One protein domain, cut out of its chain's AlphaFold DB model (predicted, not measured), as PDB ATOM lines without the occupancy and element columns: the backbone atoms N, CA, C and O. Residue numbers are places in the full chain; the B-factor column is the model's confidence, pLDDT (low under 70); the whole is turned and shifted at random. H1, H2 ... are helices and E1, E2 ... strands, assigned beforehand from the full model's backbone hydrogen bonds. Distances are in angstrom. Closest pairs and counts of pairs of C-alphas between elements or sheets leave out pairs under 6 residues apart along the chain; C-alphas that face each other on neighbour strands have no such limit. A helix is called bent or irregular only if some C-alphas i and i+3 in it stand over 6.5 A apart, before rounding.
ATOM      1  N   PRO A 832     -33.074  -5.444  33.890       79.50
ATOM      2  CA  PRO A 832     -33.499  -6.487  32.968       79.50
ATOM      3  C   PRO A 832     -33.518  -6.101  31.489       79.50
ATOM      4  O   PRO A 832     -33.896  -6.960  30.695       79.50
ATOM      5  N   PHE A 833     -33.159  -4.871  31.101       86.94
ATOM      6  CA  PHE A 833     -33.001  -4.439  29.704       86.94
ATOM      7  C   PHE A 833     -31.534  -4.230  29.280       86.94
ATOM      8  O   PHE A 833     -31.264  -3.787  28.158       86.94
ATOM      9  N   CYS A 834     -30.583  -4.632  30.127       87.19
ATOM     10  CA  CYS A 834     -29.160  -4.378  29.911       87.19
ATOM     11  C   CYS A 834     -28.557  -5.082  28.682       87.19
ATOM     12  O   CYS A 834     -27.545  -4.616  28.158       87.19
ATOM     13  N   ILE A 835     -29.154  -6.167  28.173       89.44
ATOM     14  CA  ILE A 835     -28.684  -6.817  26.934       89.44
ATOM     15  C   ILE A 835     -28.900  -5.874  25.745       89.44
ATOM     16  O   ILE A 835     -28.037  -5.754  24.883       89.44
ATOM     17  N   GLY A 836     -30.026  -5.156  25.702       88.12
ATOM     18  CA  GLY A 836     -30.298  -4.153  24.672       88.12
ATOM     19  C   GLY A 836     -29.308  -2.995  24.725       88.12
ATOM     20  O   GLY A 836     -28.730  -2.643  23.700       88.12
ATOM     21  N   GLU A 837     -29.072  -2.452  25.921       87.94
ATOM     22  CA  GLU A 837     -28.138  -1.339  26.127       87.94
ATOM     23  C   GLU A 837     -26.701  -1.721  25.762       87.94
ATOM     24  O   GLU A 837     -26.034  -1.007  25.018       87.94
ATOM     25  N   THR A 838     -26.232  -2.883  26.218       89.00
ATOM     26  CA  THR A 838     -24.878  -3.365  25.907       89.00
ATOM     27  C   THR A 838     -24.681  -3.677  24.431       89.00
ATOM     28  O   THR A 838     -23.615  -3.400  23.880       89.00
ATOM     29  N   MET A 839     -25.703  -4.217  23.766       90.88
ATOM     30  CA  MET A 839     -25.668  -4.442  22.324       90.88
ATOM     31  C   MET A 839     -25.664  -3.125  21.543       90.88
ATOM     32  O   MET A 839     -24.964  -3.034  20.537       90.88
ATOM     33  N   GLU A 840     -26.384  -2.098  22.002       91.44
ATOM     34  CA  GLU A 840     -26.350  -0.758  21.406       91.44
ATOM     35  C   GLU A 840     -24.978  -0.089  21.585       91.44
ATOM     36  O   GLU A 840     -24.414   0.409  20.612       91.44
ATOM     37  N   GLU A 841     -24.397  -0.141  22.790       91.31
ATOM     38  CA  GLU A 841     -23.034   0.343  23.065       91.31
ATOM     39  C   GLU A 841     -22.014  -0.318  22.125       91.31
ATOM     40  O   GLU A 841     -21.183   0.353  21.502       91.31
ATOM     41  N   LEU A 842     -22.096  -1.645  21.983       91.56
ATOM     42  CA  LEU A 842     -21.228  -2.398  21.086       91.56
ATOM     43  C   LEU A 842     -21.466  -2.020  19.619       91.56
ATOM     44  O   LEU A 842     -20.500  -1.879  18.867       91.56
ATOM     45  N   ASN A 843     -22.720  -1.830  19.202       91.94
ATOM     46  CA  ASN A 843     -23.062  -1.449  17.833       91.94
ATOM     47  C   ASN A 843     -22.505  -0.064  17.472       91.94
ATOM     48  O   ASN A 843     -21.878   0.081  16.426       91.94
ATOM     49  N   GLN A 844     -22.632   0.922  18.364       92.06
ATOM     50  CA  GLN A 844     -22.078   2.266  18.163       92.06
ATOM     51  C   GLN A 844     -20.550   2.245  18.043       92.06
ATOM     52  O   GLN A 844     -19.982   2.865  17.141       92.06
ATOM     53  N   LEU A 845     -19.866   1.485  18.907       89.75
ATOM     54  CA  LEU A 845     -18.410   1.319  18.824       89.75
ATOM     55  C   LEU A 845     -17.986   0.599  17.542       89.75
ATOM     56  O   LEU A 845     -16.968   0.946  16.945       89.75
ATOM     57  N   THR A 846     -18.767  -0.386  17.102       89.00
ATOM     58  CA  THR A 846     -18.526  -1.124  15.856       89.00
ATOM     59  C   THR A 846     -18.694  -0.209  14.640       89.00
ATOM     60  O   THR A 846     -17.796  -0.145  13.802       89.00
ATOM     61  N   GLN A 847     -19.753   0.602  14.596       90.94
ATOM     62  CA  GLN A 847     -19.962   1.619  13.561       90.94
ATOM     63  C   GLN A 847     -18.818   2.636  13.525       90.94
ATOM     64  O   GLN A 847     -18.306   2.969  12.455       90.94
ATOM     65  N   GLN A 848     -18.384   3.112  14.693       91.06
ATOM     66  CA  GLN A 848     -17.342   4.128  14.804       91.06
ATOM     67  C   GLN A 848     -15.951   3.606  14.413       91.06
ATOM     68  O   GLN A 848     -15.197   4.319  13.749       91.06
ATOM     69  N   LEU A 849     -15.582   2.403  14.862       88.38
ATOM     70  CA  LEU A 849     -14.215   1.880  14.750       88.38
ATOM     71  C   LEU A 849     -14.024   0.956  13.546       88.38
ATOM     72  O   LEU A 849     -12.966   0.988  12.921       88.38
ATOM     73  N   LEU A 850     -15.033   0.147  13.220       84.56
ATOM     74  CA  LEU A 850     -14.978  -0.874  12.170       84.56
ATOM     75  C   LEU A 850     -15.801  -0.507  10.929       84.56
ATOM     76  O   LEU A 850     -15.676  -1.181   9.912       84.56
ATOM     77  N   GLN A 851     -16.589   0.578  10.973       86.75
ATOM     78  CA  GLN A 851     -17.467   1.016   9.873       86.75
ATOM     79  C   GLN A 851     -18.469  -0.066   9.437       86.75
ATOM     80  O   GLN A 851     -18.886  -0.121   8.278       86.75
ATOM     81  N   THR A 852     -18.852  -0.933  10.373       85.62
ATOM     82  CA  THR A 852     -19.819  -2.019  10.191       85.62
ATOM     83  C   THR A 852     -20.905  -1.941  11.258       85.62
ATOM     84  O   THR A 852     -20.774  -1.222  12.247       85.62
ATOM     85  N   GLU A 853     -22.005  -2.659  11.044       86.62
ATOM     86  CA  GLU A 853     -23.155  -2.680  11.952       86.62
ATOM     87  C   GLU A 853     -23.440  -4.104  12.415       86.62
ATOM     88  O   GLU A 853     -23.245  -5.072  11.671       86.62
ATOM     89  N   ILE A 854     -23.928  -4.230  13.647       87.06
ATOM     90  CA  ILE A 854     -24.445  -5.495  14.160       87.06
ATOM     91  C   ILE A 854     -25.769  -5.784  13.456       87.06
ATOM     92  O   ILE A 854     -26.675  -4.953  13.418       87.06
ATOM     93  N   ILE A 855     -25.892  -6.989  12.901       85.19
ATOM     94  CA  ILE A 855     -27.069  -7.386  12.130       85.19
ATOM     95  C   ILE A 855     -27.946  -8.224  13.048       85.19
ATOM     96  O   ILE A 855     -27.634  -9.372  13.351       85.19
ATOM     97  N   LEU A 856     -29.063  -7.650  13.481       83.06
ATOM     98  CA  LEU A 856     -30.009  -8.364  14.329       83.06
ATOM     99  C   LEU A 856     -30.830  -9.366  13.492       83.06
ATOM    100  O   LEU A 856     -31.412  -8.964  12.477       83.06
ATOM    101  N   PRO A 857     -30.904 -10.653  13.891       77.38
ATOM    102  CA  PRO A 857     -31.732 -11.635  13.201       77.38
ATOM    103  C   PRO A 857     -33.222 -11.276  13.265       77.38
ATOM    104  O   PRO A 857     -33.663 -10.497  14.112       77.38
ATOM    105  N   ALA A 858     -34.028 -11.877  12.389       75.88
ATOM    106  CA  ALA A 858     -35.475 -11.697  12.447       75.88
ATOM    107  C   ALA A 858     -36.029 -12.226  13.781       75.88
ATOM    108  O   ALA A 858     -35.604 -13.274  14.259       75.88
ATOM    109  N   LEU A 859     -37.040 -11.557  14.346       69.50
ATOM    110  CA  LEU A 859     -37.636 -11.912  15.646       69.50
ATOM    111  C   LEU A 859     -38.004 -13.399  15.796       69.50
ATOM    112  O   LEU A 859     -37.842 -13.974  16.867       69.50
ATOM    113  N   GLN A 860     -38.487 -14.029  14.721       66.62
ATOM    114  CA  GLN A 860     -38.841 -15.453  14.722       66.62
ATOM    115  C   GLN A 860     -37.616 -16.364  14.885       66.62
ATOM    116  O   GLN A 860     -37.682 -17.353  15.609       66.62
ATOM    117  N   GLU A 861     -36.499 -16.017  14.247       66.44
ATOM    118  CA  GLU A 861     -35.225 -16.733  14.374       66.44
ATOM    119  C   GLU A 861     -34.568 -16.423  15.723       66.44
ATOM    120  O   GLU A 861     -33.977 -17.307  16.348       66.44
ATOM    121  N   GLN A 862     -34.752 -15.195  16.224       68.12
ATOM    122  CA  GLN A 862     -34.175 -14.753  17.485       68.12
ATOM    123  C   GLN A 862     -34.647 -15.563  18.694       68.12
ATOM    124  O   GLN A 862     -33.838 -15.906  19.551       68.12
ATOM    125  N   ILE A 863     -35.933 -15.923  18.727       69.62
ATOM    126  CA  ILE A 863     -36.532 -16.730  19.802       69.62
ATOM    127  C   ILE A 863     -35.976 -18.166  19.823       69.62
ATOM    128  O   ILE A 863     -35.998 -18.807  20.868       69.62
ATOM    129  N   GLN A 864     -35.488 -18.695  18.696       65.88
ATOM    130  CA  GLN A 864     -35.038 -20.091  18.604       65.88
ATOM    131  C   GLN A 864     -33.517 -20.248  18.693       65.88
ATOM    132  O   GLN A 864     -33.051 -21.158  19.367       65.88
ATOM    133  N   THR A 865     -32.752 -19.397  18.002       67.06
ATOM    134  CA  THR A 865     -31.282 -19.523  17.860       67.06
ATOM    135  C   THR A 865     -30.563 -18.167  17.771       67.06
ATOM    136  O   THR A 865     -29.376 -18.097  17.456       67.06
ATOM    137  N   GLY A 866     -31.262 -17.060  18.049       70.38
ATOM    138  CA  GLY A 866     -30.740 -15.704  17.846       70.38
ATOM    139  C   GLY A 866     -29.496 -15.358  18.639       70.38
ATOM    140  O   GLY A 866     -28.633 -14.651  18.130       70.38
ATOM    141  N   THR A 867     -29.413 -15.841  19.877       77.88
ATOM    142  CA  THR A 867     -28.278 -15.596  20.774       77.88
ATOM    143  C   THR A 867     -26.990 -16.184  20.203       77.88
ATOM    144  O   THR A 867     -25.985 -15.481  20.147       77.88
ATOM    145  N   GLN A 868     -27.049 -17.407  19.668       81.25
ATOM    146  CA  GLN A 868     -25.920 -18.077  19.011       81.25
ATOM    147  C   GLN A 868     -25.478 -17.333  17.745       81.25
ATOM    148  O   GLN A 868     -24.292 -17.074  17.555       81.25
ATOM    149  N   GLY A 869     -26.427 -16.916  16.899       83.06
ATOM    150  CA  GLY A 869     -26.110 -16.149  15.689       83.06
ATOM    151  C   GLY A 869     -25.439 -14.803  15.988       83.06
ATOM    152  O   GLY A 869     -24.506 -14.401  15.289       83.06
ATOM    153  N   LEU A 870     -25.870 -14.124  17.055       85.38
ATOM    154  CA  LEU A 870     -25.249 -12.881  17.520       85.38
ATOM    155  C   LEU A 870     -23.852 -13.121  18.105       85.38
ATOM    156  O   LEU A 870     -22.935 -12.372  17.780       85.38
ATOM    157  N   GLN A 871     -23.658 -14.180  18.895       85.19
ATOM    158  CA  GLN A 871     -22.335 -14.574  19.397       85.19
ATOM    159  C   GLN A 871     -21.360 -14.875  18.249       85.19
ATOM    160  O   GLN A 871     -20.247 -14.354  18.231       85.19
ATOM    161  N   GLU A 872     -21.785 -15.635  17.233       85.62
ATOM    162  CA  GLU A 872     -20.960 -15.906  16.050       85.62
ATOM    163  C   GLU A 872     -20.598 -14.627  15.285       85.62
ATOM    164  O   GLU A 872     -19.488 -14.502  14.754       85.62
ATOM    165  N   GLN A 873     -21.526 -13.672  15.198       86.81
ATOM    166  CA  GLN A 873     -21.253 -12.380  14.579       86.81
ATOM    167  C   GLN A 873     -20.233 -11.578  15.396       86.81
ATOM    168  O   GLN A 873     -19.291 -11.039  14.812       86.81
ATOM    169  N   ILE A 874     -20.361 -11.553  16.725       86.38
ATOM    170  CA  ILE A 874     -19.394 -10.911  17.627       86.38
ATOM    171  C   ILE A 874     -18.008 -11.555  17.472       86.38
ATOM    172  O   ILE A 874     -17.023 -10.836  17.325       86.38
ATOM    173  N   HIS A 875     -17.913 -12.885  17.384       84.00
ATOM    174  CA  HIS A 875     -16.646 -13.596  17.136       84.00
ATOM    175  C   HIS A 875     -16.007 -13.256  15.785       84.00
ATOM    176  O   HIS A 875     -14.781 -13.208  15.663       84.00
ATOM    177  N   LYS A 876     -16.806 -13.009  14.740       84.69
ATOM    178  CA  LYS A 876     -16.284 -12.528  13.448       84.69
ATOM    179  C   LYS A 876     -15.738 -11.107  13.576       84.69
ATOM    180  O   LYS A 876     -14.613 -10.859  13.146       84.69
ATOM    181  N   LEU A 877     -16.481 -10.216  14.232       81.75
ATOM    182  CA  LEU A 877     -16.058  -8.835  14.469       81.75
ATOM    183  C   LEU A 877     -14.827  -8.749  15.385       81.75
ATOM    184  O   LEU A 877     -13.970  -7.901  15.158       81.75
ATOM    185  N   GLN A 878     -14.659  -9.672  16.339       79.62
ATOM    186  CA  GLN A 878     -13.444  -9.791  17.156       79.62
ATOM    187  C   GLN A 878     -12.199  -9.972  16.277       79.62
ATOM    188  O   GLN A 878     -11.180  -9.317  16.492       79.62
ATOM    189  N   LYS A 879     -12.273 -10.811  15.236       79.44
ATOM    190  CA  LYS A 879     -11.151 -11.011  14.302       79.44
ATOM    191  C   LYS A 879     -10.833  -9.747  13.507       79.44
ATOM    192  O   LYS A 879      -9.661  -9.454  13.284       79.44
ATOM    193  N   GLU A 880     -11.848  -8.987  13.113       77.62
ATOM    194  CA  GLU A 880     -11.673  -7.707  12.416       77.62
ATOM    195  C   GLU A 880     -11.098  -6.628  13.353       77.62
ATOM    196  O   GLU A 880     -10.185  -5.891  12.969       77.62
ATOM    197  N   ALA A 881     -11.519  -6.612  14.620       73.25
ATOM    198  CA  ALA A 881     -11.036  -5.702  15.658       73.25
ATOM    199  C   ALA A 881      -9.546  -5.884  16.008       73.25
ATOM    200  O   ALA A 881      -8.920  -4.958  16.529       73.25
ATOM    201  N   LEU A 882      -8.921  -7.016  15.655       74.38
ATOM    202  CA  LEU A 882      -7.466  -7.204  15.778       74.38
ATOM    203  C   LEU A 882      -6.661  -6.221  14.918       74.38
ATOM    204  O   LEU A 882      -5.495  -5.963  15.216       74.38
ATOM    205  N   THR A 883      -7.267  -5.645  13.878       73.81
ATOM    206  CA  THR A 883      -6.625  -4.631  13.027       73.81
ATOM    207  C   THR A 883      -6.600  -3.237  13.666       73.81
ATOM    208  O   THR A 883      -5.850  -2.369  13.218       73.81
ATOM    209  N   LEU A 884      -7.357  -3.020  14.750       72.56
ATOM    210  CA  LEU A 884      -7.453  -1.730  15.430       72.56
ATOM    211  C   LEU A 884      -6.203  -1.411  16.278       72.56
ATOM    212  O   LEU A 884      -5.567  -2.325  16.825       72.56
ATOM    213  N   PRO A 885      -5.878  -0.116  16.472       68.88
ATOM    214  CA  PRO A 885      -4.879   0.350  17.436       68.88
ATOM    215  C   PRO A 885      -5.160  -0.129  18.868       68.88
ATOM    216  O   PRO A 885      -6.316  -0.212  19.274       68.88
ATOM    217  N   LYS A 886      -4.109  -0.358  19.675       62.72
ATOM    218  CA  LYS A 886      -4.190  -0.975  21.021       62.72
ATOM    219  C   LYS A 886      -5.309  -0.411  21.912       62.72
ATOM    220  O   LYS A 886      -6.095  -1.188  22.441       62.72
ATOM    221  N   LYS A 887      -5.419   0.918  22.039       64.94
ATOM    222  CA  LYS A 887      -6.444   1.565  22.886       64.94
ATOM    223  C   LYS A 887      -7.873   1.327  22.378       64.94
ATOM    224  O   LYS A 887      -8.752   0.983  23.157       64.94
ATOM    225  N   GLN A 888      -8.090   1.468  21.071       69.12
ATOM    226  CA  GLN A 888      -9.398   1.255  20.438       69.12
ATOM    227  C   GLN A 888      -9.790  -0.224  20.455       69.12
ATOM    228  O   GLN A 888     -10.936  -0.559  20.742       69.12
ATOM    229  N   ARG A 889      -8.813  -1.113  20.235       72.25
ATOM    230  CA  ARG A 889      -8.982  -2.560  20.360       72.25
ATOM    231  C   ARG A 889      -9.424  -2.936  21.765       72.25
ATOM    232  O   ARG A 889     -10.412  -3.636  21.890       72.25
ATOM    233  N   GLN A 890      -8.740  -2.449  22.802       68.88
ATOM    234  CA  GLN A 890      -9.096  -2.725  24.199       68.88
ATOM    235  C   GLN A 890     -10.507  -2.235  24.544       68.88
ATOM    236  O   GLN A 890     -11.260  -2.958  25.190       68.88
ATOM    237  N   GLN A 891     -10.880  -1.035  24.093       74.38
ATOM    238  CA  GLN A 891     -12.217  -0.485  24.318       74.38
ATOM    239  C   GLN A 891     -13.306  -1.350  23.672       74.38
ATOM    240  O   GLN A 891     -14.274  -1.717  24.337       74.38
ATOM    241  N   TRP A 892     -13.126  -1.716  22.402       84.88
ATOM    242  CA  TRP A 892     -14.066  -2.582  21.695       84.88
ATOM    243  C   TRP A 892     -14.111  -3.988  22.316       84.88
ATOM    244  O   TRP A 892     -15.193  -4.530  22.521       84.88
ATOM    245  N   TRP A 893     -12.958  -4.545  22.714       69.69
ATOM    246  CA  TRP A 893     -12.877  -5.872  23.337       69.69
ATOM    247  C   TRP A 893     -13.692  -5.949  24.626       69.69
ATOM    248  O   TRP A 893     -14.497  -6.864  24.781       69.69
ATOM    249  N   LYS A 894     -13.551  -4.949  25.506       78.12
ATOM    250  CA  LYS A 894     -14.307  -4.867  26.765       78.12
ATOM    251  C   LYS A 894     -15.816  -4.817  26.523       78.12
ATOM    252  O   LYS A 894     -16.563  -5.527  27.193       78.12
ATOM    253  N   ALA A 895     -16.261  -4.016  25.553       78.12
ATOM    254  CA  ALA A 895     -17.673  -3.951  25.180       78.12
ATOM    255  C   ALA A 895     -18.171  -5.288  24.602       78.12
ATOM    256  O   ALA A 895     -19.244  -5.760  24.975       78.12
ATOM    257  N   SER A 896     -17.370  -5.935  23.749       82.25
ATOM    258  CA  SER A 896     -17.741  -7.205  23.115       82.25
ATOM    259  C   SER A 896     -17.857  -8.354  24.117       82.25
ATOM    260  O   SER A 896     -18.813  -9.119  24.050       82.25
ATOM    261  N   GLN A 897     -16.945  -8.426  25.093       80.25
ATOM    262  CA  GLN A 897     -16.972  -9.435  26.153       80.25
ATOM    263  C   GLN A 897     -18.208  -9.277  27.039       80.25
ATOM    264  O   GLN A 897     -18.895 -10.255  27.311       80.25
ATOM    265  N   LYS A 898     -18.543  -8.038  27.429       83.81
ATOM    266  CA  LYS A 898     -19.744  -7.750  28.228       83.81
ATOM    267  C   LYS A 898     -21.016  -8.244  27.524       83.81
ATOM    268  O   LYS A 898     -21.851  -8.881  28.161       83.81
ATOM    269  N   ALA A 899     -21.142  -7.987  26.220       86.75
ATOM    270  CA  ALA A 899     -22.272  -8.453  25.419       86.75
ATOM    271  C   ALA A 899     -22.294  -9.987  25.273       86.75
ATOM    272  O   ALA A 899     -23.341 -10.612  25.434       86.75
ATOM    273  N   GLU A 900     -21.141 -10.608  25.014       86.19
ATOM    274  CA  GLU A 900     -21.011 -12.063  24.867       86.19
ATOM    275  C   GLU A 900     -21.403 -12.809  26.151       86.19
ATOM    276  O   GLU A 900     -22.144 -13.793  26.103       86.19
ATOM    277  N   ASP A 901     -20.986 -12.295  27.307       82.81
ATOM    278  CA  ASP A 901     -21.288 -12.873  28.616       82.81
ATOM    279  C   ASP A 901     -22.784 -12.831  28.937       82.81
ATOM    280  O   ASP A 901     -23.349 -13.821  29.417       82.81
ATOM    281  N   MET A 902     -23.436 -11.704  28.632       87.25
ATOM    282  CA  MET A 902     -24.882 -11.538  28.786       87.25
ATOM    283  C   MET A 902     -25.661 -12.464  27.850       87.25
ATOM    284  O   MET A 902     -26.583 -13.147  28.293       87.25
ATOM    285  N   LEU A 903     -25.265 -12.548  26.575       89.38
ATOM    286  CA  LEU A 903     -25.898 -13.443  25.601       89.38
ATOM    287  C   LEU A 903     -25.734 -14.917  25.987       89.38
ATOM    288  O   LEU A 903     -26.675 -15.695  25.837       89.38
ATOM    289  N   ARG A 904     -24.570 -15.299  26.525       88.62
ATOM    290  CA  ARG A 904     -24.293 -16.663  26.994       88.62
ATOM    291  C   ARG A 904     -25.163 -17.050  28.187       88.62
ATOM    292  O   ARG A 904     -25.729 -18.140  28.197       88.62
ATOM    293  N   LEU A 905     -25.291 -16.179  29.189       85.50
ATOM    294  CA  LEU A 905     -26.187 -16.441  30.320       85.50
ATOM    295  C   LEU A 905     -27.648 -16.486  29.882       85.50
ATOM    296  O   LEU A 905     -28.382 -17.372  30.313       85.50
ATOM    297  N   GLN A 906     -28.053 -15.579  28.995       87.00
ATOM    298  CA  GLN A 906     -29.398 -15.583  28.438       87.00
ATOM    299  C   GLN A 906     -29.700 -16.887  27.691       87.00
ATOM    300  O   GLN A 906     -30.777 -17.449  27.859       87.00
ATOM    301  N   GLU A 907     -28.754 -17.414  26.914       86.38
ATOM    302  CA  GLU A 907     -28.893 -18.714  26.254       86.38
ATOM    303  C   GLU A 907     -29.066 -19.859  27.267       86.38
ATOM    304  O   GLU A 907     -29.928 -20.722  27.100       86.38
ATOM    305  N   GLN A 908     -28.291 -19.860  28.354       85.50
ATOM    306  CA  GLN A 908     -28.409 -20.868  29.412       85.50
ATOM    307  C   GLN A 908     -29.758 -20.811  30.138       85.50
ATOM    308  O   GLN A 908     -30.328 -21.862  30.433       85.50
ATOM    309  N   ILE A 909     -30.283 -19.608  30.389       84.81
ATOM    310  CA  ILE A 909     -31.616 -19.402  30.970       84.81
ATOM    311  C   ILE A 909     -32.696 -19.884  29.994       84.81
ATOM    312  O   ILE A 909     -33.542 -20.693  30.365       84.81
ATOM    313  N   GLN A 910     -32.624 -19.455  28.733       81.81
ATOM    314  CA  GLN A 910     -33.570 -19.807  27.671       81.81
ATOM    315  C   GLN A 910     -33.671 -21.320  27.427       81.81
ATOM    316  O   GLN A 910     -34.738 -21.839  27.106       81.81
ATOM    317  N   ASN A 911     -32.558 -22.042  27.563       79.62
ATOM    318  CA  ASN A 911     -32.536 -23.494  27.390       79.62
ATOM    319  C   ASN A 911     -33.222 -24.248  28.538       79.62
ATOM    320  O   ASN A 911     -33.599 -25.409  28.365       79.62
ATOM    321  N   LYS A 912     -33.368 -23.620  29.708       78.25
ATOM    322  CA  LYS A 912     -33.911 -24.252  30.918       78.25
ATOM    323  C   LYS A 912     -35.316 -23.772  31.267       78.25
ATOM    324  O   LYS A 912     -36.081 -24.533  31.856       78.25
ATOM    325  N   ASP A 913     -35.672 -22.556  30.875       74.62
ATOM    326  CA  ASP A 913     -36.957 -21.933  31.174       74.62
ATOM    327  C   ASP A 913     -37.430 -21.047  30.018       74.62
ATOM    328  O   ASP A 913     -36.669 -20.683  29.126       74.62
ATOM    329  N   ASN A 914     -38.711 -20.686  30.008       75.56
ATOM    330  CA  ASN A 914     -39.317 -19.957  28.893       75.56
ATOM    331  C   ASN A 914     -39.140 -18.437  29.031       75.56
ATOM    332  O   ASN A 914     -40.081 -17.680  28.768       75.56
ATOM    333  N   LEU A 915     -37.959 -18.005  29.476       84.50
ATOM    334  CA  LEU A 915     -37.571 -16.604  29.581       84.50
ATOM    335  C   LEU A 915     -36.634 -16.233  28.427       84.50
ATOM    336  O   LEU A 915     -35.510 -16.723  28.323       84.50
ATOM    337  N   TYR A 916     -37.096 -15.323  27.577       86.56
ATOM    338  CA  TYR A 916     -36.388 -14.855  26.393       86.56
ATOM    339  C   TYR A 916     -36.123 -13.358  26.515       86.56
ATOM    340  O   TYR A 916     -37.062 -12.575  26.625       86.56
ATOM    341  N   GLN A 917     -34.860 -12.953  26.464       87.44
ATOM    342  CA  GLN A 917     -34.435 -11.554  26.440       87.44
ATOM    343  C   GLN A 917     -33.782 -11.266  25.090       87.44
ATOM    344  O   GLN A 917     -32.688 -11.745  24.798       87.44
ATOM    345  N   ILE A 918     -34.492 -10.542  24.229       88.19
ATOM    346  CA  ILE A 918     -34.198 -10.478  22.798       88.19
ATOM    347  C   ILE A 918     -33.813  -9.053  22.402       88.19
ATOM    348  O   ILE A 918     -34.680  -8.173  22.420       88.19
ATOM    349  N   PRO A 919     -32.556  -8.802  21.998       89.75
ATOM    350  CA  PRO A 919     -32.166  -7.507  21.459       89.75
ATOM    351  C   PRO A 919     -32.793  -7.295  20.073       89.75
ATOM    352  O   PRO A 919     -32.677  -8.144  19.194       89.75
ATOM    353  N   MET A 920     -33.456  -6.163  19.850       87.06
ATOM    354  CA  MET A 920     -34.174  -5.849  18.611       87.06
ATOM    355  C   MET A 920     -33.972  -4.400  18.168       87.06
ATOM    356  O   MET A 920     -33.916  -3.493  18.991       87.06
ATOM    357  N   GLY A 921     -33.920  -4.171  16.857       83.06
ATOM    358  CA  GLY A 921     -33.812  -2.826  16.297       83.06
ATOM    359  C   GLY A 921     -35.147  -2.091  16.384       83.06
ATOM    360  O   GLY A 921     -36.154  -2.563  15.852       83.06
ATOM    361  N   ILE A 922     -35.164  -0.925  17.028       81.38
ATOM    362  CA  ILE A 922     -36.310  -0.015  17.069       81.38
ATOM    363  C   ILE A 922     -35.844   1.349  16.558       81.38
ATOM    364  O   ILE A 922     -35.209   2.109  17.285       81.38
ATOM    365  N   HIS A 923     -36.214   1.679  15.318       74.56
ATOM    366  CA  HIS A 923     -35.690   2.846  14.588       74.56
ATOM    367  C   HIS A 923     -34.154   2.805  14.490       74.56
ATOM    368  O   HIS A 923     -33.633   1.851  13.922       74.56
ATOM    369  N   ASP A 924     -33.460   3.804  15.042       73.31
ATOM    370  CA  ASP A 924     -32.008   3.988  14.913       73.31
ATOM    371  C   ASP A 924     -31.217   3.426  16.111       73.31
ATOM    372  O   ASP A 924     -30.061   3.789  16.297       73.31
ATOM    373  N   ARG A 925     -31.831   2.579  16.955       84.38
ATOM    374  CA  ARG A 925     -31.142   1.940  18.089       84.38
ATOM    375  C   ARG A 925     -31.542   0.484  18.297       84.38
ATOM    376  O   ARG A 925     -32.658   0.075  17.960       84.38
ATOM    377  N   ILE A 926     -30.672  -0.268  18.951       88.75
ATOM    378  CA  ILE A 926     -30.956  -1.573  19.534       88.75
ATOM    379  C   ILE A 926     -31.666  -1.362  20.883       88.75
ATOM    380  O   ILE A 926     -31.257  -0.565  21.721       88.75
ATOM    381  N   SER A 927     -32.798  -2.036  21.064       88.00
ATOM    382  CA  SER A 927     -33.553  -2.134  22.318       88.00
ATOM    383  C   SER A 927     -33.700  -3.603  22.714       88.00
ATOM    384  O   SER A 927     -33.158  -4.475  22.039       88.00
ATOM    385  N   GLN A 928     -34.452  -3.910  23.771       89.19
ATOM    386  CA  GLN A 928     -34.660  -5.286  24.229       89.19
ATOM    387  C   GLN A 928     -36.136  -5.611  24.488       89.19
ATOM    388  O   GLN A 928     -36.842  -4.873  25.178       89.19
ATOM    389  N   LEU A 929     -36.579  -6.751  23.953       88.25
ATOM    390  CA  LEU A 929     -37.873  -7.376  24.214       88.25
ATOM    391  C   LEU A 929     -37.685  -8.576  25.144       88.25
ATOM    392  O   LEU A 929     -37.046  -9.559  24.783       88.25
ATOM    393  N   ASN A 930     -38.313  -8.525  26.307       88.50
ATOM    394  CA  ASN A 930     -38.371  -9.624  27.258       88.50
ATOM    395  C   ASN A 930     -39.696 -10.369  27.092       88.50
ATOM    396  O   ASN A 930     -40.754  -9.742  27.085       88.50
ATOM    397  N   ILE A 931     -39.654 -11.694  26.995       86.75
ATOM    398  CA  ILE A 931     -40.816 -12.577  26.868       86.75
ATOM    399  C   ILE A 931     -40.699 -13.668  27.925       86.75
ATOM    400  O   ILE A 931     -39.684 -14.350  27.999       86.75
ATOM    401  N   TYR A 932     -41.749 -13.869  28.708       86.38
ATOM    402  CA  TYR A 932     -41.851 -14.955  29.672       86.38
ATOM    403  C   TYR A 932     -43.133 -15.745  29.439       86.38
ATOM    404  O   TYR A 932     -44.230 -15.201  29.583       86.38
ATOM    405  N   ILE A 933     -43.001 -17.017  29.062       83.25
ATOM    406  CA  ILE A 933     -44.141 -17.903  28.790       83.25
ATOM    407  C   ILE A 933     -44.469 -18.702  30.057       83.25
ATOM    408  O   ILE A 933     -43.666 -19.518  30.515       83.25
TER     409      ILE A 933
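This is residues 832 to 933 of the 1045 residues of an uncharacterized protein of Epulopiscium sp (UniProt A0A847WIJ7). Three helices lie side by side with their centres in a triangle, and the strand hairpin of E1 and E2 packs across one end of them, near residues 834 to 844 of H1, 859 to 870 of H2 and 902 to 910 of H3. The 102 printed residues run H1, H2, H3, E1, E2, with an antiparallel sheet of order E1 - E2; the class is mixed, helices and strands. The whole is compact, with a radius of gyration of the C-alphas of 13.4 A, yet elongated, spanning 45 by 28 by 21 A.

H1, residues 834 to 850, is close to but not clearly touching H2, residues 859 to 881; their closest C-alphas, Leu 850 and Ala 881, are 7.1 A apart. H1 touches H3, residues 886 to 912, closest at the C-alphas of Leu 842 and Ala 895, 5.6 A, opposite ways at a shallow tilt of 34 degrees, only just short of steep. H2 and H3 form a helical hairpin and touch, closest at the C-alphas of Thr 867 and Leu 903, 5.8 A, with a shallow tilt of 25 degrees. E1, residues 915 to 922, and E2, residues 925 to 933, form an antiparallel hairpin at 153 degrees; N 918 and O 929 are within hydrogen-bond range at 2.8 A. The closest C-alphas of H1 and E2 are those of Gly 836 and Ser 927, 4.5 A. H2 and H3 are each apart from E2. Every O i to N i+4 pair is within hydrogen-bond range in H1, against 16 of 19 in H2 and 22 of 23 in H3.

H1 begins at C-alpha 834 (-29.160, -4.378, 29.911) and is 23.0 A long. H2, 27.3 A, is irregular, with C-alphas 864 and 867 8.4 A apart and a kink of 88 degrees near residue 866. H3 is 39.0 A, E1 20.8 A and E2 26.0 A, ending at C-alpha 933 (-44.141, -17.903, 28.790).

The two C-alphas farthest apart, those of Pro 885 and Ile 933, are 44.8 A apart. The printed part has no cut, and no link is long. The mean pLDDT of the printed part is 81.9; residues 859 to 865, 885 to 888, 890 and 893 are under 70.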